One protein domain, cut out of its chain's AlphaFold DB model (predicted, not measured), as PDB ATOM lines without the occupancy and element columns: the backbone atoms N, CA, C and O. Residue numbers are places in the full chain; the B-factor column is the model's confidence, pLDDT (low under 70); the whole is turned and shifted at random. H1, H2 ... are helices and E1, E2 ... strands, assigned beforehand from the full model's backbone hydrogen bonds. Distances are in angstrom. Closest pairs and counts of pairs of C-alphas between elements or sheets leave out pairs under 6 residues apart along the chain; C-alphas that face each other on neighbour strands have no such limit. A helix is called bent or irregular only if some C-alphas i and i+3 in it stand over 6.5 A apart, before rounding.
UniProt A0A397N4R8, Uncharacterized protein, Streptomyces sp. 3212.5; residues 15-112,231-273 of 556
ATOM      1  N   GLY A  15     122.808  50.830 155.811       81.69
ATOM      2  CA  GLY A  15     124.021  51.420 155.214       81.69
ATOM      3  C   GLY A  15     124.382  52.857 155.633       81.69
ATOM      4  O   GLY A  15     123.773  53.460 156.522       81.69
ATOM      5  N   VAL A  16     125.363  53.434 154.923       90.62
ATOM      6  CA  VAL A  16     125.737  54.861 155.016       90.62
ATOM      7  C   VAL A  16     124.552  55.811 154.780       90.62
ATOM      8  O   VAL A  16     124.436  56.765 155.549       90.62
ATOM      9  N   PRO A  17     123.623  55.580 153.826       91.81
ATOM     10  CA  PRO A  17     122.486  56.482 153.623       91.81
ATOM     11  C   PRO A  17     121.604  56.661 154.866       91.81
ATOM     12  O   PRO A  17     121.128  57.767 155.119       91.81
ATOM     13  N   GLN A  18     121.422  55.614 155.681       91.19
ATOM     14  CA  GLN A  18     120.675  55.719 156.939       91.19
ATOM     15  C   GLN A  18     121.436  56.563 157.971       91.19
ATOM     16  O   GLN A  18     120.843  57.407 158.637       91.19
ATOM     17  N   LEU A  19     122.764  56.400 158.050       93.44
ATOM     18  CA  LEU A  19     123.611  57.219 158.918       93.44
ATOM     19  C   LEU A  19     123.555  58.708 158.535       93.44
ATOM     20  O   LEU A  19     123.469  59.561 159.415       93.44
ATOM     21  N   LEU A  20     123.562  59.018 157.234       95.00
ATOM     22  CA  LEU A  20     123.430  60.392 156.743       95.00
ATOM     23  C   LEU A  20     122.067  60.995 157.113       95.00
ATOM     24  O   LEU A  20     122.043  62.089 157.667       95.00
ATOM     25  N   LYS A  21     120.957  60.261 156.928       93.50
ATOM     26  CA  LYS A  21     119.615  60.694 157.377       93.50
ATOM     27  C   LYS A  21     119.565  60.986 158.885       93.50
ATOM     28  O   LYS A  21     119.013  62.002 159.295       93.50
ATOM     29  N   MET A  22     120.172  60.128 159.712       93.19
ATOM     30  CA  MET A  22     120.246  60.345 161.166       93.19
ATOM     31  C   MET A  22     121.075  61.584 161.536       93.19
ATOM     32  O   MET A  22     120.736  62.292 162.484       93.19
ATOM     33  N   TYR A  23     122.165  61.860 160.814       95.19
ATOM     34  CA  TYR A  23     122.949  63.078 161.018       95.19
ATOM     35  C   TYR A  23     122.204  64.341 160.583       95.19
ATOM     36  O   TYR A  23     122.330  65.355 161.265       95.19
ATOM     37  N   ASP A  24     121.455  64.282 159.484       94.06
ATOM     38  CA  ASP A  24     120.711  65.415 158.928       94.06
ATOM     39  C   ASP A  24     119.614  65.851 159.898       94.06
ATOM     40  O   ASP A  24     119.672  66.950 160.453       94.06
ATOM     41  N   ARG A  25     118.754  64.899 160.284       91.50
ATOM     42  CA  ARG A  25     117.753  65.066 161.345       91.50
ATOM     43  C   ARG A  25     118.356  65.623 162.632       91.50
ATOM     44  O   ARG A  25     117.835  66.576 163.198       91.50
ATOM     45  N   ALA A  26     119.483  65.074 163.092       92.44
ATOM     46  CA  ALA A  26     120.138  65.570 164.301       92.44
ATOM     47  C   ALA A  26     120.597  67.037 164.168       92.44
ATOM     48  O   ALA A  26     120.616  67.768 165.163       92.44
ATOM     49  N   ILE A  27     121.006  67.473 162.971       92.25
ATOM     50  CA  ILE A  27     121.433  68.852 162.696       92.25
ATOM     51  C   ILE A  27     120.227  69.794 162.608       92.25
ATOM     52  O   ILE A  27     120.318  70.902 163.143       92.25
ATOM     53  N   GLU A  28     119.112  69.358 162.020       90.94
ATOM     54  CA  GLU A  28     117.832  70.080 162.020       90.94
ATOM     55  C   GLU A  28     117.270  70.235 163.442       90.94
ATOM     56  O   GLU A  28     117.016  71.358 163.891       90.94
ATOM     57  N   ASP A  29     117.203  69.139 164.205       89.50
ATOM     58  CA  ASP A  29     116.836  69.129 165.624       89.50
ATOM     59  C   ASP A  29     117.700  70.130 166.404       89.50
ATOM     60  O   ASP A  29     117.180  70.980 167.124       89.50
ATOM     61  N   ALA A  30     119.026  70.094 166.216       89.31
ATOM     62  CA  ALA A  30     119.959  71.014 166.867       89.31
ATOM     63  C   ALA A  30     119.840  72.477 166.398       89.31
ATOM     64  O   ALA A  30     120.278  73.374 167.124       89.31
ATOM     65  N   ALA A  31     119.299  72.731 165.203       86.88
ATOM     66  CA  ALA A  31     119.070  74.070 164.664       86.88
ATOM     67  C   ALA A  31     117.754  74.689 165.164       86.88
ATOM     68  O   ALA A  31     117.696  75.908 165.324       86.88
ATOM     69  N   SER A  32     116.741  73.868 165.464       87.88
ATOM     70  CA  SER A  32     115.456  74.312 166.030       87.88
ATOM     71  C   SER A  32     115.501  74.634 167.535       87.88
ATOM     72  O   SER A  32     114.552  75.204 168.079       87.88
ATOM     73  N   LEU A  33     116.596  74.301 168.231       86.38
ATOM     74  CA  LEU A  33     116.705  74.500 169.679       86.38
ATOM     75  C   LEU A  33     116.718  75.975 170.088       86.38
ATOM     76  O   LEU A  33     117.564  76.765 169.665       86.38
ATOM     77  N   SER A  34     115.882  76.297 171.073       85.25
ATOM     78  CA  SER A  34     116.035  77.502 171.882       85.25
ATOM     79  C   SER A  34     117.402  77.523 172.597       85.25
ATOM     80  O   SER A  34     117.919  76.467 172.980       85.25
ATOM     81  N   PRO A  35     117.987  78.710 172.884       80.25
ATOM     82  CA  PRO A  35     119.275  78.823 173.585       80.25
ATOM     83  C   PRO A  35     119.326  78.082 174.931       80.25
ATOM     84  O   PRO A  35     120.396  77.639 175.363       80.25
ATOM     85  N   PHE A  36     118.160  77.915 175.563       83.50
ATOM     86  CA  PHE A  36     117.932  77.097 176.748       83.50
ATOM     87  C   PHE A  36     116.842  76.058 176.469       83.50
ATOM     88  O   PHE A  36     115.741  76.419 176.058       83.50
ATOM     89  N   VAL A  37     117.126  74.785 176.746       82.56
ATOM     90  CA  VAL A  37     116.194  73.656 176.594       82.56
ATOM     91  C   VAL A  37     115.901  73.055 177.970       82.56
ATOM     92  O   VAL A  37     116.822  72.805 178.751       82.56
ATOM     93  N   LEU A  38     114.628  72.825 178.298       79.25
ATOM     94  CA  LEU A  38     114.194  72.312 179.605       79.25
ATOM     95  C   LEU A  38     114.200  70.778 179.650       79.25
ATOM     96  O   LEU A  38     113.159  70.126 179.621       79.25
ATOM     97  N   VAL A  39     115.394  70.202 179.773       73.00
ATOM     98  CA  VAL A  39     115.585  68.745 179.811       73.00
ATOM     99  C   VAL A  39     115.508  68.218 181.246       73.00
ATOM    100  O   VAL A  39     116.008  68.842 182.188       73.00
ATOM    101  N   TYR A  40     114.942  67.023 181.431       69.31
ATOM    102  CA  TYR A  40     115.012  66.324 182.713       69.31
ATOM    103  C   TYR A  40     116.472  66.031 183.108       69.31
ATOM    104  O   TYR A  40     117.270  65.485 182.336       69.31
ATOM    105  N   SER A  41     116.852  66.380 184.341       59.41
ATOM    106  CA  SER A  41     118.179  66.025 184.871       59.41
ATOM    107  C   SER A  41     118.280  64.536 185.221       59.41
ATOM    108  O   SER A  41     119.361  63.957 185.119       59.41
ATOM    109  N   ARG A  42     117.149  63.923 185.592       58.81
ATOM    110  CA  ARG A  42     116.968  62.504 185.928       58.81
ATOM    111  C   ARG A  42     115.588  62.019 185.468       58.81
ATOM    112  O   ARG A  42     114.671  62.841 185.425       58.81
ATOM    113  N   PRO A  43     115.403  60.716 185.182       53.62
ATOM    114  CA  PRO A  43     114.077  60.154 184.920       53.62
ATOM    115  C   PRO A  43     113.144  60.415 186.111       53.62
ATOM    116  O   PRO A  43     113.402  59.983 187.237       53.62
ATOM    117  N   SER A  44     112.073  61.176 185.874       47.09
ATOM    118  CA  SER A  44     111.184  61.644 186.938       47.09
ATOM    119  C   SER A  44     110.114  60.606 187.283       47.09
ATOM    120  O   SER A  44     109.015  60.606 186.726       47.09
ATOM    121  N   GLN A  45     110.424  59.757 188.267       50.62
ATOM    122  CA  GLN A  45     109.449  58.886 188.946       50.62
ATOM    123  C   GLN A  45     108.379  59.687 189.727       50.62
ATOM    124  O   GLN A  45     107.319  59.169 190.071       50.62
ATOM    125  N   TRP A  46     108.638  60.967 190.016       46.50
ATOM    126  CA  TRP A  46     107.842  61.796 190.920       46.50
ATOM    127  C   TRP A  46     106.871  62.703 190.157       46.50
ATOM    128  O   TRP A  46     107.229  63.810 189.746       46.50
ATOM    129  N   ARG A  47     105.607  62.279 190.021       50.53
ATOM    130  CA  ARG A  47     104.582  63.011 189.246       50.53
ATOM    131  C   ARG A  47     104.408  64.482 189.675       50.53
ATOM    132  O   ARG A  47     104.207  65.317 188.803       50.53
ATOM    133  N   PHE A  48     104.556  64.807 190.968       47.56
ATOM    134  CA  PHE A  48     104.415  66.179 191.490       47.56
ATOM    135  C   PHE A  48     105.693  67.036 191.421       47.56
ATOM    136  O   PHE A  48     105.598  68.256 191.371       47.56
ATOM    137  N   LEU A  49     106.887  66.427 191.367       49.84
ATOM    138  CA  LEU A  49     108.155  67.159 191.187       49.84
ATOM    139  C   LEU A  49     108.551  67.302 189.710       49.84
ATOM    140  O   LEU A  49     109.559  67.939 189.421       49.84
ATOM    141  N   ARG A  50     107.773  66.759 188.760       55.91
ATOM    142  CA  ARG A  50     108.021  66.891 187.310       55.91
ATOM    143  C   ARG A  50     108.356  68.323 186.850       55.91
ATOM    144  O   ARG A  50     109.346  68.441 186.130       55.91
ATOM    145  N   PRO A  51     107.645  69.392 187.270       55.28
ATOM    146  CA  PRO A  51     107.992  70.759 186.867       55.28
ATOM    147  C   PRO A  51     109.379  71.194 187.362       55.28
ATOM    148  O   PRO A  51     110.124  71.832 186.628       55.28
ATOM    149  N   LEU A  52     109.750  70.785 188.580       53.53
ATOM    150  CA  LEU A  52     111.014  71.126 189.247       53.53
ATOM    151  C   LEU A  52     112.183  70.194 188.861       53.53
ATOM    152  O   LEU A  52     113.338  70.485 189.161       53.53
ATOM    153  N   ALA A  53     111.900  69.062 188.210       61.16
ATOM    154  CA  ALA A  53     112.898  68.091 187.748       61.16
ATOM    155  C   ALA A  53     113.483  68.426 186.360       61.16
ATOM    156  O   ALA A  53     114.468  67.806 185.936       61.16
ATOM    157  N   ARG A  54     112.883  69.389 185.648       65.94
ATOM    158  CA  ARG A  54     113.405  69.959 184.401       65.94
ATOM    159  C   ARG A  54     114.379  71.082 184.732       65.94
ATOM    160  O   ARG A  54     114.044  71.991 185.481       65.94
ATOM    161  N   PHE A  55     115.578  71.022 184.164       68.31
ATOM    162  CA  PHE A  55     116.609  72.036 184.374       68.31
ATOM    163  C   PHE A  55     116.966  72.698 183.043       68.31
ATOM    164  O   PHE A  55     117.123  71.985 182.048       68.31
ATOM    165  N   PRO A  56     117.142  74.032 183.004       76.88
ATOM    166  CA  PRO A  56     117.579  74.712 181.795       76.88
ATOM    167  C   PRO A  56     118.981  74.231 181.410       76.88
ATOM    168  O   PRO A  56     119.948  74.346 182.168       76.88
ATOM    169  N   ARG A  57     119.081  73.662 180.212       78.56
ATOM    170  CA  ARG A  57     120.322  73.260 179.557       78.56
ATOM    171  C   ARG A  57     120.641  74.279 178.479       78.56
ATOM    172  O   ARG A  57     119.845  74.471 177.570       78.56
ATOM    173  N   MET A  58     121.807  74.913 178.562       81.38
ATOM    174  CA  MET A  58     122.302  75.745 177.466       81.38
ATOM    175  C   MET A  58     122.605  74.866 176.249       81.38
ATOM    176  O   MET A  58     123.288  73.844 176.392       81.38
ATOM    177  N   ALA A  59     122.112  75.291 175.084       84.56
ATOM    178  CA  ALA A  59     122.317  74.657 173.781       84.56
ATOM    179  C   ALA A  59     123.356  75.388 172.901       84.56
ATOM    180  O   ALA A  59     123.654  74.942 171.795       84.56
ATOM    181  N   PHE A  60     123.935  76.488 173.398       76.19
ATOM    182  CA  PHE A  60     124.802  77.421 172.659       76.19
ATOM    183  C   PHE A  60     126.003  76.773 171.933       76.19
ATOM    184  O   PHE A  60     126.450  77.287 170.914       76.19
ATOM    185  N   GLY A  61     126.509  75.626 172.407       82.50
ATOM    186  CA  GLY A  61     127.563  74.853 171.734       82.50
ATOM    187  C   GLY A  61     127.093  73.564 171.042       82.50
ATOM    188  O   GLY A  61     127.914  72.870 170.447       82.50
ATOM    189  N   THR A  62     125.811  73.192 171.134       88.88
ATOM    190  CA  THR A  62     125.309  71.865 170.728       88.88
ATOM    191  C   THR A  62     125.517  71.624 169.237       88.88
ATOM    192  O   THR A  62     126.141  70.635 168.858       88.88
ATOM    193  N   ARG A  63     125.089  72.578 168.398       89.44
ATOM    194  CA  ARG A  63     125.270  72.534 166.940       89.44
ATOM    195  C   ARG A  63     126.751  72.449 166.542       89.44
ATOM    196  O   ARG A  63     127.096  71.682 165.653       89.44
ATOM    197  N   MET A  64     127.642  73.159 167.243       88.38
ATOM    198  CA  MET A  64     129.093  73.088 167.007       88.38
ATOM    199  C   MET A  64     129.666  71.700 167.328       88.38
ATOM    200  O   MET A  64     130.398  71.139 166.511       88.38
ATOM    201  N   PHE A  65     129.347  71.134 168.499       90.50
ATOM    202  CA  PHE A  65     129.797  69.784 168.865       90.50
ATOM    203  C   PHE A  65     129.233  68.713 167.928       90.50
ATOM    204  O   PHE A  65     129.898  67.703 167.693       90.50
ATOM    205  N   LEU A  66     128.024  68.926 167.405       92.50
ATOM    206  CA  LEU A  66     127.370  68.013 166.481       92.50
ATOM    207  C   LEU A  66     128.030  68.040 165.098       92.50
ATOM    208  O   LEU A  66     128.526  67.003 164.669       92.50
ATOM    209  N   ILE A  67     128.132  69.210 164.454       92.31
ATOM    210  CA  ILE A  67     128.779  69.356 163.135       92.31
ATOM    211  C   ILE A  67     130.199  68.781 163.176       92.31
ATOM    212  O   ILE A  67     130.545  67.948 162.346       92.31
ATOM    213  N   ARG A  68     130.995  69.139 164.194       91.06
ATOM    214  CA  ARG A  68     132.377  68.653 164.349       91.06
ATOM    215  C   ARG A  68     132.467  67.134 164.545       91.06
ATOM    216  O   ARG A  68     133.481  66.532 164.199       91.06
ATOM    217  N   HIS A  69     131.449  66.514 165.143       92.69
ATOM    218  CA  HIS A  69     131.373  65.058 165.269       92.69
ATOM    219  C   HIS A  69     131.072  64.414 163.917       92.69
ATOM    220  O   HIS A  69     131.844  63.572 163.474       92.69
ATOM    221  N   VAL A  70     130.014  64.875 163.244       94.06
ATOM    222  CA  VAL A  70     129.584  64.389 161.926       94.06
ATOM    223  C   VAL A  70     130.709  64.524 160.896       94.06
ATOM    224  O   VAL A  70     131.111  63.536 160.288       94.06
ATOM    225  N   GLU A  71     131.297  65.715 160.775       94.00
ATOM    226  CA  GLU A  71     132.434  66.015 159.898       94.00
ATOM    227  C   GLU A  71     133.606  65.048 160.128       94.00
ATOM    228  O   GLU A  71     134.148  64.483 159.177       94.00
ATOM    229  N   ARG A  72     133.976  64.807 161.395       93.00
ATOM    230  CA  ARG A  72     135.091  63.923 161.759       93.00
ATOM    231  C   ARG A  72     134.781  62.449 161.494       93.00
ATOM    232  O   ARG A  72     135.682  61.723 161.069       93.00
ATOM    233  N   SER A  73     133.549  62.005 161.733       93.75
ATOM    234  CA  SER A  73     133.105  60.646 161.412       93.75
ATOM    235  C   SER A  73     133.130  60.406 159.901       93.75
ATOM    236  O   SER A  73     133.764  59.452 159.458       93.75
ATOM    237  N   LEU A  74     132.553  61.313 159.102       94.81
ATOM    238  CA  LEU A  74     132.517  61.209 157.636       94.81
ATOM    239  C   LEU A  74     133.908  61.282 157.001       94.81
ATOM    240  O   LEU A  74     134.237  60.453 156.160       94.81
ATOM    241  N   LEU A  75     134.766  62.201 157.456       94.38
ATOM    242  CA  LEU A  75     136.168  62.279 157.028       94.38
ATOM    243  C   LEU A  75     136.951  61.000 157.370       94.38
ATOM    244  O   LEU A  75     137.888  60.638 156.662       94.38
ATOM    245  N   THR A  76     136.589  60.300 158.449       93.50
ATOM    246  CA  THR A  76     137.230  59.023 158.791       93.50
ATOM    247  C   THR A  76     136.695  57.878 157.929       93.50
ATOM    248  O   THR A  76     137.497  57.046 157.510       93.50
ATOM    249  N   LEU A  77     135.394  57.853 157.614       93.25
ATOM    250  CA  LEU A  77     134.801  56.889 156.675       93.25
ATOM    251  C   LEU A  77     135.393  57.039 155.268       93.25
ATOM    252  O   LEU A  77     135.912  56.068 154.732       93.25
ATOM    253  N   GLU A  78     135.418  58.255 154.718       93.88
ATOM    254  CA  GLU A  78     136.040  58.583 153.422       93.88
ATOM    255  C   GLU A  78     137.489  58.069 153.343       93.88
ATOM    256  O   GLU A  78     137.868  57.405 152.379       93.88
ATOM    257  N   ARG A  79     138.284  58.274 154.405       92.25
ATOM    258  CA  ARG A  79     139.644  57.718 154.505       92.25
ATOM    259  C   ARG A  79     139.679  56.188 154.510       92.25
ATOM    260  O   ARG A  79     140.615  55.632 153.950       92.25
ATOM    261  N   GLN A  80     138.720  55.499 155.134       91.44
ATOM    262  CA  GLN A  80     138.674  54.029 155.077       91.44
ATOM    263  C   GLN A  80     138.298  53.522 153.680       91.44
ATOM    264  O   GLN A  80     138.898  52.549 153.230       91.44
ATOM    265  N   TYR A  81     137.386  54.194 152.971       92.50
ATOM    266  CA  TYR A  81     137.071  53.853 151.580       92.50
ATOM    267  C   TYR A  81     138.295  54.018 150.666       92.50
ATOM    268  O   TYR A  81     138.622  53.089 149.937       92.50
ATOM    269  N   HIS A  82     139.048  55.119 150.779       91.31
ATOM    270  CA  HIS A  82     140.310  55.286 150.040       91.31
ATOM    271  C   HIS A  82     141.390  54.255 150.406       91.31
ATOM    272  O   HIS A  82     142.170  53.851 149.549       91.31
ATOM    273  N   VAL A  83     141.448  53.799 151.662       91.44
ATOM    274  CA  VAL A  83     142.362  52.711 152.052       91.44
ATOM    275  C   VAL A  83     141.955  51.388 151.398       91.44
ATOM    276  O   VAL A  83     142.824  50.686 150.899       91.44
ATOM    277  N   ARG A  84     140.657  51.055 151.342       89.38
ATOM    278  CA  ARG A  84     140.176  49.836 150.661       89.38
ATOM    279  C   ARG A  84     140.352  49.891 149.145       89.38
ATOM    280  O   ARG A  84     140.719  48.886 148.549       89.38
ATOM    281  N   GLU A  85     140.152  51.061 148.544       90.06
ATOM    282  CA  GLU A  85     140.451  51.349 147.134       90.06
ATOM    283  C   GLU A  85     141.929  51.071 146.825       90.06
ATOM    284  O   GLU A  85     142.233  50.293 145.924       90.06
ATOM    285  N   ALA A  86     142.849  51.606 147.636       91.19
ATOM    286  CA  ALA A  86     144.288  51.380 147.488       91.19
ATOM    287  C   ALA A  86     144.732  49.921 147.735       91.19
ATOM    288  O   ALA A  86     145.800  49.528 147.272       91.19
ATOM    289  N   LEU A  87     143.933  49.125 148.456       91.50
ATOM    290  CA  LEU A  87     144.177  47.697 148.704       91.50
ATOM    291  C   LEU A  87     143.498  46.772 147.676       91.50
ATOM    292  O   LEU A  87     143.698  45.562 147.732       91.50
ATOM    293  N   GLY A  88     142.685  47.304 146.754       86.69
ATOM    294  CA  GLY A  88     141.889  46.494 145.820       86.69
ATOM    295  C   GLY A  88     140.719  45.740 146.473       86.69
ATOM    296  O   GLY A  88     140.107  44.887 145.840       86.69
ATOM    297  N   GLU A  89     140.376  46.060 147.725       85.38
ATOM    298  CA  GLU A  89     139.304  45.425 148.512       85.38
ATOM    299  C   GLU A  89     137.933  46.103 148.318       85.38
ATOM    300  O   GLU A  89     137.018  45.930 149.133       85.38
ATOM    301  N   LEU A  90     137.802  46.961 147.306       78.06
ATOM    302  CA  LEU A  90     136.639  47.818 147.092       78.06
ATOM    303  C   LEU A  90     135.559  47.097 146.273       78.06
ATOM    304  O   LEU A  90     135.859  46.484 145.252       78.06
ATOM    305  N   THR A  91     134.293  47.211 146.679       81.50
ATOM    306  CA  THR A  91     133.143  46.788 145.862       81.50
ATOM    307  C   THR A  91     132.666  47.993 145.042       81.50
ATOM    308  O   THR A  91     131.987  48.843 145.628       81.50
ATOM    309  N   PRO A  92     132.989  48.107 143.733       77.25
ATOM    310  CA  PRO A  92     132.977  49.394 143.025       77.25
ATOM    311  C   PRO A  92     131.659  50.168 143.170       77.25
ATOM    312  O   PRO A  92     131.621  51.225 143.793       77.25
ATOM    313  N   ASP A  93     130.540  49.582 142.735       83.44
ATOM    314  CA  ASP A  93     129.242  50.274 142.661       83.44
ATOM    315  C   ASP A  93     128.650  50.705 144.013       83.44
ATOM    316  O   ASP A  93     127.798  51.605 144.069       83.44
ATOM    317  N   ARG A  94     129.044  50.032 145.103       83.75
ATOM    318  CA  ARG A  94     128.512  50.272 146.452       83.75
ATOM    319  C   ARG A  94     129.409  51.211 147.238       83.75
ATOM    320  O   ARG A  94     128.928  52.213 147.763       83.75
ATOM    321  N   ASP A  95     130.693  50.890 147.317       85.94
ATOM    322  CA  ASP A  95     131.635  51.642 148.136       85.94
ATOM    323  C   ASP A  95     131.911  53.026 147.525       85.94
ATOM    324  O   ASP A  95     132.029  53.996 148.272       85.94
ATOM    325  N   ASP A  96     131.896  53.177 146.192       88.12
ATOM    326  CA  ASP A  96     131.993  54.498 145.550       88.12
ATOM    327  C   ASP A  96     130.751  55.355 145.762       88.12
ATOM    328  O   ASP A  96     130.849  56.576 145.935       88.12
ATOM    329  N   ARG A  97     129.571  54.733 145.811       90.06
ATOM    330  CA  ARG A  97     128.316  55.418 146.132       90.06
ATOM    331  C   ARG A  97     128.307  55.902 147.581       90.06
ATOM    332  O   ARG A  97     127.999  57.064 147.831       90.06
ATOM    333  N   ASP A  98     128.711  55.054 148.522       91.50
ATOM    334  CA  ASP A  98     128.801  55.412 149.939       91.50
ATOM    335  C   ASP A  98     129.899  56.473 150.189       91.50
ATOM    336  O   ASP A  98     129.680  57.441 150.931       91.50
ATOM    337  N   ARG A  99     131.052  56.364 149.511       92.56
ATOM    338  CA  ARG A  99     132.150  57.349 149.523       92.56
ATOM    339  C   ARG A  99     131.713  58.710 148.980       92.56
ATOM    340  O   ARG A  99     131.912  59.731 149.644       92.56
ATOM    341  N   SER A 100     131.108  58.738 147.793       93.06
ATOM    342  CA  SER A 100     130.639  59.975 147.156       93.06
ATOM    343  C   SER A 100     129.507  60.634 147.949       93.06
ATOM    344  O   SER A 100     129.534  61.854 148.117       93.06
ATOM    345  N   ALA A 101     128.593  59.855 148.539       93.38
ATOM    346  CA  ALA A 101     127.575  60.359 149.460       93.38
ATOM    347  C   ALA A 101     128.191  61.005 150.717       93.38
ATOM    348  O   ALA A 101     127.814  62.122 151.075       93.38
ATOM    349  N   CYS A 102     129.190  60.369 151.348       93.88
ATOM    350  CA  CYS A 102     129.920  60.959 152.480       93.88
ATOM    351  C   CYS A 102     130.598  62.287 152.103       93.88
ATOM    352  O   CYS A 102     130.516  63.264 152.854       93.88
ATOM    353  N   ALA A 103     131.261  62.339 150.943       94.19
ATOM    354  CA  ALA A 103     131.956  63.531 150.468       94.19
ATOM    355  C   ALA A 103     130.985  64.672 150.111       94.19
ATOM    356  O   ALA A 103     131.230  65.821 150.488       94.19
ATOM    357  N   ALA A 104     129.877  64.365 149.429       94.69
ATOM    358  CA  ALA A 104     128.831  65.327 149.084       94.69
ATOM    359  C   ALA A 104     128.168  65.904 150.341       94.69
ATOM    360  O   ALA A 104     128.126  67.124 150.508       94.69
ATOM    361  N   TYR A 105     127.748  65.045 151.273       95.38
ATOM    362  CA  TYR A 105     127.124  65.482 152.518       95.38
ATOM    363  C   TYR A 105     128.088  66.308 153.387       95.38
ATOM    364  O   TYR A 105     127.699  67.344 153.920       95.38
ATOM    365  N   ARG A 106     129.381  65.944 153.468       94.56
ATOM    366  CA  ARG A 106     130.374  66.775 154.178       94.56
ATOM    367  C   ARG A 106     130.503  68.176 153.567       94.56
ATOM    368  O   ARG A 106     130.658  69.127 154.322       94.56
ATOM    369  N   ARG A 107     130.437  68.325 152.236       92.88
ATOM    370  CA  ARG A 107     130.458  69.648 151.574       92.88
ATOM    371  C   ARG A 107     129.191  70.467 151.847       92.88
ATOM    372  O   ARG A 107     129.270  71.689 151.835       92.88
ATOM    373  N   ALA A 108     128.058  69.811 152.103       93.31
ATOM    374  CA  ALA A 108     126.804  70.463 152.479       93.31
ATOM    375  C   ALA A 108     126.757  70.909 153.957       93.31
ATOM    376  O   ALA A 108     125.900  71.712 154.326       93.31
ATOM    377  N   LEU A 109     127.670  70.426 154.813       91.25
ATOM    378  CA  LEU A 109     127.710  70.833 156.220       91.25
ATOM    379  C   LEU A 109     127.998  72.341 156.359       91.25
ATOM    380  O   LEU A 109     128.943  72.854 155.754       91.25
ATOM    381  N   PRO A 110     127.255  73.064 157.219       86.44
ATOM    382  CA  PRO A 110     127.514  74.478 157.460       86.44
ATOM    383  C   PRO A 110     128.890  74.677 158.124       86.44
ATOM    384  O   PRO A 110     129.248  73.916 159.032       86.44
ATOM    385  N   PRO A 111     129.655  75.719 157.741       80.44
ATOM    386  CA  PRO A 111     131.025  75.914 158.207       80.44
ATOM    387  C   PRO A 111     131.087  76.057 159.730       80.44
ATOM    388  O   PRO A 111     130.363  76.855 160.339       80.44
ATOM    389  N   SER A 112     131.977  75.290 160.366       69.12
ATOM    390  CA  SER A 112     132.088  75.278 161.821       69.12
ATOM    391  C   SER A 112     132.714  76.587 162.331       69.12
ATOM    392  O   SER A 112     133.912  76.830 162.218       69.12
ATOM    393  N   PHE A 231     127.478  69.616 175.075       88.38
ATOM    394  CA  PHE A 231     128.009  68.303 174.699       88.38
ATOM    395  C   PHE A 231     127.053  67.160 175.079       88.38
ATOM    396  O   PHE A 231     126.865  66.218 174.311       88.38
ATOM    397  N   ARG A 232     126.398  67.245 176.246       85.94
ATOM    398  CA  ARG A 232     125.393  66.253 176.664       85.94
ATOM    399  C   ARG A 232     124.127  66.316 175.816       85.94
ATOM    400  O   ARG A 232     123.616  65.263 175.453       85.94
ATOM    401  N   LEU A 233     123.678  67.518 175.452       87.44
ATOM    402  CA  LEU A 233     122.588  67.726 174.493       87.44
ATOM    403  C   LEU A 233     122.923  67.109 173.129       87.44
ATOM    404  O   LEU A 233     122.131  66.338 172.604       87.44
ATOM    405  N   LYS A 234     124.138  67.329 172.609       91.50
ATOM    406  CA  LYS A 234     124.629  66.692 171.374       91.50
ATOM    407  C   LYS A 234     124.561  65.161 171.440       91.50
ATOM    408  O   LYS A 234     124.116  64.529 170.487       91.50
ATOM    409  N   ARG A 235     124.976  64.556 172.562       87.56
ATOM    410  CA  ARG A 235     124.877  63.096 172.775       87.56
ATOM    411  C   ARG A 235     123.430  62.605 172.867       87.56
ATOM    412  O   ARG A 235     123.154  61.488 172.444       87.56
ATOM    413  N   GLN A 236     122.535  63.421 173.420       85.88
ATOM    414  CA  GLN A 236     121.110  63.121 173.538       85.88
ATOM    415  C   GLN A 236     120.409  63.152 172.174       85.88
ATOM    416  O   GLN A 236     119.723  62.194 171.852       85.88
ATOM    417  N   ILE A 237     120.658  64.173 171.347       89.56
ATOM    418  CA  ILE A 237     120.092  64.289 169.989       89.56
ATOM    419  C   ILE A 237     120.560  63.128 169.100       89.56
ATOM    420  O   ILE A 237     119.738  62.404 168.556       89.56
ATOM    421  N   LEU A 238     121.872  62.856 169.029       89.56
ATOM    422  CA  LEU A 238     122.390  61.706 168.266       89.56
ATOM    423  C   LEU A 238     121.842  60.360 168.766       89.56
ATOM    424  O   LEU A 238     121.686  59.425 167.986       89.56
ATOM    425  N   GLY A 239     121.545  60.260 170.065       84.38
ATOM    426  CA  GLY A 239     120.915  59.089 170.666       84.38
ATOM    427  C   GLY A 239     119.410  58.957 170.412       84.38
ATOM    428  O   GLY A 239     118.867  57.895 170.712       84.38
ATOM    429  N   LEU A 240     118.764  60.003 169.889       83.81
ATOM    430  CA  LEU A 240     117.338  60.079 169.548       83.81
ATOM    431  C   LEU A 240     117.076  60.154 168.036       83.81
ATOM    432  O   LEU A 240     115.933  60.034 167.625       83.81
ATOM    433  N   ALA A 241     118.112  60.289 167.203       83.50
ATOM    434  CA  ALA A 241     117.987  60.445 165.747       83.50
ATOM    435  C   ALA A 241     117.268  59.286 165.010       83.50
ATOM    436  O   ALA A 241     116.923  59.427 163.840       83.50
ATOM    437  N   ASP A 242     117.050  58.160 165.694       79.12
ATOM    438  CA  ASP A 242     116.351  56.950 165.232       79.12
ATOM    439  C   ASP A 242     115.018  56.725 165.991       79.12
ATOM    440  O   ASP A 242     114.499  55.615 166.043       79.12
ATOM    441  N   GLN A 243     114.499  57.744 166.695       74.38
ATOM    442  CA  GLN A 243     113.326  57.635 167.572       74.38
ATOM    443  C   GLN A 243     112.320  58.766 167.326       74.38
ATOM    444  O   GLN A 243     112.466  59.867 167.851       74.38
ATOM    445  N   ASP A 244     111.247  58.471 166.589       66.12
ATOM    446  CA  ASP A 244     110.161  59.427 166.328       66.12
ATOM    447  C   ASP A 244     109.279  59.717 167.555       66.12
ATOM    448  O   ASP A 244     108.759  60.820 167.706       66.12
ATOM    449  N   GLU A 245     109.126  58.749 168.463       62.72
ATOM    450  CA  GLU A 245     108.209  58.852 169.609       62.72
ATOM    451  C   GLU A 245     108.769  59.621 170.822       62.72
ATOM    452  O   GLU A 245     108.030  59.900 171.770       62.72
ATOM    453  N   LEU A 246     110.078  59.902 170.863       66.81
ATOM    454  CA  LEU A 246     110.769  60.353 172.077       66.81
ATOM    455  C   LEU A 246     111.490  61.689 171.882       66.81
ATOM    456  O   LEU A 246     112.619  61.757 171.405       66.81
ATOM    457  N   GLY A 247     110.867  62.764 172.362       69.94
ATOM    458  CA  GLY A 247     111.456  64.098 172.336       69.94
ATOM    459  C   GLY A 247     112.568  64.325 173.372       69.94
ATOM    460  O   GLY A 247     112.686  63.657 174.409       69.94
ATOM    461  N   LEU A 248     113.342  65.394 173.154       74.62
ATOM    462  CA  LEU A 248     114.317  65.927 174.121       74.62
ATOM    463  C   LEU A 248     113.700  66.268 175.490       74.62
ATOM    464  O   LEU A 248     114.391  66.234 176.509       74.62
ATOM    465  N   ASN A 249     112.405  66.595 175.514       71.94
ATOM    466  CA  ASN A 249     111.662  67.007 176.707       71.94
ATOM    467  C   ASN A 249     111.142  65.836 177.560       71.94
ATOM    468  O   ASN A 249     110.704  66.071 178.694       71.94
ATOM    469  N   ASP A 250     111.189  64.612 177.029       67.44
ATOM    470  CA  ASP A 250     110.671  63.386 177.655       67.44
ATOM    471  C   ASP A 250     111.794  62.464 178.138       67.44
ATOM    472  O   ASP A 250     111.609  61.640 179.035       67.44
ATOM    473  N   THR A 251     112.994  62.666 177.599       68.94
ATOM    474  CA  THR A 251     114.194  61.896 177.907       68.94
ATOM    475  C   THR A 251     115.103  62.617 178.906       68.94
ATOM    476  O   THR A 251     115.204  63.847 178.943       68.94
ATOM    477  N   ALA A 252     115.773  61.856 179.776       68.19
ATOM    478  CA  ALA A 252     116.670  62.438 180.770       68.19
ATOM    479  C   ALA A 252     118.084  62.625 180.210       68.19
ATOM    480  O   ALA A 252     118.697  61.697 179.687       68.19
ATOM    481  N   SER A 253     118.666  63.804 180.430       65.56
ATOM    482  CA  SER A 253     120.037  64.129 179.997       65.56
ATOM    483  C   SER A 253     121.123  63.208 180.584       65.56
ATOM    484  O   SER A 253     122.226  63.143 180.045       65.56
ATOM    485  N   SER A 254     120.839  62.476 181.671       64.12
ATOM    486  CA  SER A 254     121.719  61.440 182.232       64.12
ATOM    487  C   SER A 254     121.761  60.155 181.390       64.12
ATOM    488  O   SER A 254     122.746  59.408 181.457       64.12
ATOM    489  N   TRP A 255     120.737  59.888 180.569       66.50
ATOM    490  CA  TRP A 255     120.608  58.649 179.800       66.50
ATOM    491  C   TRP A 255     121.786  58.454 178.843       66.50
ATOM    492  O   TRP A 255     122.476  57.432 178.906       66.50
ATOM    493  N   TYR A 256     122.093  59.495 178.074       67.75
ATOM    494  CA  TYR A 256     123.096  59.507 177.007       67.75
ATOM    495  C   TYR A 256     124.512  59.862 177.485       67.75
ATOM    496  O   TYR A 256     125.436  59.950 176.680       67.75
ATOM    497  N   VAL A 257     124.726  60.026 178.800       65.62
ATOM    498  CA  VAL A 257     126.072  60.253 179.363       65.62
ATOM    499  C   VAL A 257     126.952  59.021 179.171       65.62
ATOM    500  O   VAL A 257     128.106  59.189 178.796       65.62
ATOM    501  N   ASN A 258     126.416  57.813 179.376       61.47
ATOM    502  CA  ASN A 258     127.162  56.553 179.224       61.47
ATOM    503  C   ASN A 258     126.692  55.726 178.013       61.47
ATOM    504  O   ASN A 258     127.458  54.919 177.503       61.47
ATOM    505  N   LYS A 259     125.452  55.931 177.539       65.06
ATOM    506  CA  LYS A 259     124.880  55.232 176.373       65.06
ATOM    507  C   LYS A 259     125.280  55.912 175.056       65.06
ATOM    508  O   LYS A 259     125.492  57.126 175.026       65.06
ATOM    509  N   SER A 260     125.333  55.129 173.981       68.75
ATOM    510  CA  SER A 260     125.627  55.545 172.600       68.75
ATOM    511  C   SER A 260     124.700  54.795 171.627       68.75
ATOM    512  O   SER A 260     125.113  53.861 170.941       68.75
ATOM    513  N   LEU A 261     123.421  55.177 171.628       74.94
ATOM    514  CA  LEU A 261     122.346  54.607 170.795       74.94
ATOM    515  C   LEU A 261     122.094  55.471 169.541       74.94
ATOM    516  O   LEU A 261     122.810  56.453 169.332       74.94
ATOM    517  N   GLY A 262     121.096  55.109 168.726       83.31
ATOM    518  CA  GLY A 262     120.685  55.867 167.538       83.31
ATOM    519  C   GLY A 262     121.814  55.972 166.514       83.31
ATOM    520  O   GLY A 262     122.443  54.966 166.176       83.31
ATOM    521  N   ALA A 263     122.152  57.199 166.108       87.31
ATOM    522  CA  ALA A 263     123.232  57.473 165.160       87.31
ATOM    523  C   ALA A 263     124.564  56.812 165.558       87.31
ATOM    524  O   ALA A 263     125.267  56.286 164.705       87.31
ATOM    525  N   TYR A 264     124.887  56.736 166.855       87.44
ATOM    526  CA  TYR A 264     126.109  56.068 167.319       87.44
ATOM    527  C   TYR A 264     126.106  54.544 167.132       87.44
ATOM    528  O   TYR A 264     127.171  53.924 167.091       87.44
ATOM    529  N   GLU A 265     124.934  53.910 167.127       85.19
ATOM    530  CA  GLU A 265     124.823  52.482 166.834       85.19
ATOM    531  C   GLU A 265     124.955  52.237 165.335       85.19
ATOM    532  O   GLU A 265     125.701  51.344 164.930       85.19
ATOM    533  N   GLN A 266     124.338  53.095 164.524       89.31
ATOM    534  CA  GLN A 266     124.480  53.047 163.078       89.31
ATOM    535  C   GLN A 266     125.919  53.370 162.626       89.31
ATOM    536  O   GLN A 266     126.451  52.679 161.763       89.31
ATOM    537  N   GLU A 267     126.626  54.288 163.301       90.88
ATOM    538  CA  GLU A 267     128.084  54.460 163.172       90.88
ATOM    539  C   GLU A 267     128.827  53.141 163.421       90.88
ATOM    540  O   GLU A 267     129.641  52.735 162.595       90.88
ATOM    541  N   ARG A 268     128.557  52.441 164.535       89.06
ATOM    542  CA  ARG A 268     129.226  51.161 164.838       89.06
ATOM    543  C   ARG A 268     128.967  50.106 163.766       89.06
ATOM    544  O   ARG A 268     129.894  49.375 163.436       89.06
ATOM    545  N   ARG A 269     127.752  50.037 163.212       88.25
ATOM    546  CA  ARG A 269     127.399  49.105 162.128       88.25
ATOM    547  C   ARG A 269     128.150  49.440 160.836       88.25
ATOM    548  O   ARG A 269     128.800  48.559 160.283       88.25
ATOM    549  N   VAL A 270     128.150  50.706 160.413       91.38
ATOM    550  CA  VAL A 270     128.860  51.170 159.205       91.38
ATOM    551  C   VAL A 270     130.378  50.985 159.334       91.38
ATOM    552  O   VAL A 270     130.997  50.389 158.459       91.38
ATOM    553  N   PHE A 271     130.993  51.422 160.439       90.62
ATOM    554  CA  PHE A 271     132.427  51.205 160.668       90.62
ATOM    555  C   PHE A 271     132.770  49.710 160.805       90.62
ATOM    556  O   PHE A 271     133.799  49.274 160.287       90.62
ATOM    557  N   GLY A 272     131.899  48.920 161.441       88.88
ATOM    558  CA  GLY A 272     132.054  47.471 161.585       88.88
ATOM    559  C   GLY A 272     132.002  46.722 160.251       88.88
ATOM    560  O   GLY A 272     132.811  45.823 160.038       88.88
ATOM    561  N   ALA A 273     131.142  47.145 159.318       87.75
ATOM    562  CA  ALA A 273     131.101  46.627 157.946       87.75
ATOM    563  C   ALA A 273     132.384  46.929 157.142       87.75
ATOM    564  O   ALA A 273     132.697  46.228 156.183       87.75
TER     565      ALA A 273
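Overview. This is residues 15 to 112 and 231 to 273 of the 556 residues of an uncharacterized protein of Streptomyces sp. 3212.5 (UniProt A0A397N4R8). Three long helices make a bundle, with H2 as its longest member; H1 is beside the first part of H2, and H3 beside a later part. H6 runs along H1, the short H4 slants across H1 and H2, and at the same end of the bundle as H4 a two-stranded hairpin, E1 and E2, with its loop lengthens the model. The printed part has 141 residues, with six named helices and two named strands in the order H1 E1 E2 H2 H3 H4 H5 H6; the sheet, E1 - E2, is antiparallel, and the class is mostly helix. It is only just compact, close to loose, with a radius of gyration of the C-alphas of 17.3 A and spans of 62 by 28 by 21 A.

Along the chain. H1, residues 16 to 32, begins with C-alpha 16 at (125.737, 54.861, 155.016) and is 24.6 A long. E1, residues 36 to 40, and E2, residues 54 to 58, follow. H2, residues 62 to 86, begins with C-alpha 62 at (125.309, 71.865, 170.728) and is 36.3 A long. H3, residues 92 to 108, is 23.9 A long. After the cut come H4, residues 231 to 238, and H5, residues 255 to 258, which is only just irregular: C-alphas 255 and 258 are 6.9 A apart. H6, residues 263 to 273, is 15.2 A long and ends with C-alpha 273 at (131.101, 46.627, 157.946).

Arrangement. H1 is the hub, touching four helices. H1, H2 and H3 form an up and down bundle, each running against the one before it. H1 touches residues 62 to 70 of H2 at a shallow tilt of 16 degrees; the closest C-alphas, of Ala 30 and Arg 63, are 5.5 A apart. H2 and H3, a helical hairpin, touch at 29 degrees, closest at the C-alphas of Glu 78 and Arg 99, 5.6 A. With residues 16 to 23, H1 touches H6, opposite ways at 20 degrees, closest at the C-alphas of Met 22 and Ala 263, 5.8 A. H4 touches H1 at a steep tilt of 53 degrees, closest at the C-alphas of Ala 26 and Ile 237, 5.8 A. H4 touches H5, closest at the C-alphas of Gln 236 and Tyr 256, 5.4 A. In the hairpin E1 and E2, N 37 and O 57 are within hydrogen-bond range at 2.9 A, as are N 57 and O 37 at 2.8 A. Every O i to N i+4 pair is within range in H1, H2, H4 and H6, and 12 of 13 in H3; H5 is too short for one.

Size, cuts and confidence. The C-alphas farthest apart, of Phe 48 and Gly 88, are 62.3 A apart. Residues 113 to 230 are not printed; C-alphas 112 and 231 are 15.2 A apart across the cut. The links E1 to E2 and H4 to H5 are long. The mean pLDDT of the printed part is 82.0; residues 40 to 55, 112, 244 to 247 and 250 to 260 are under 70.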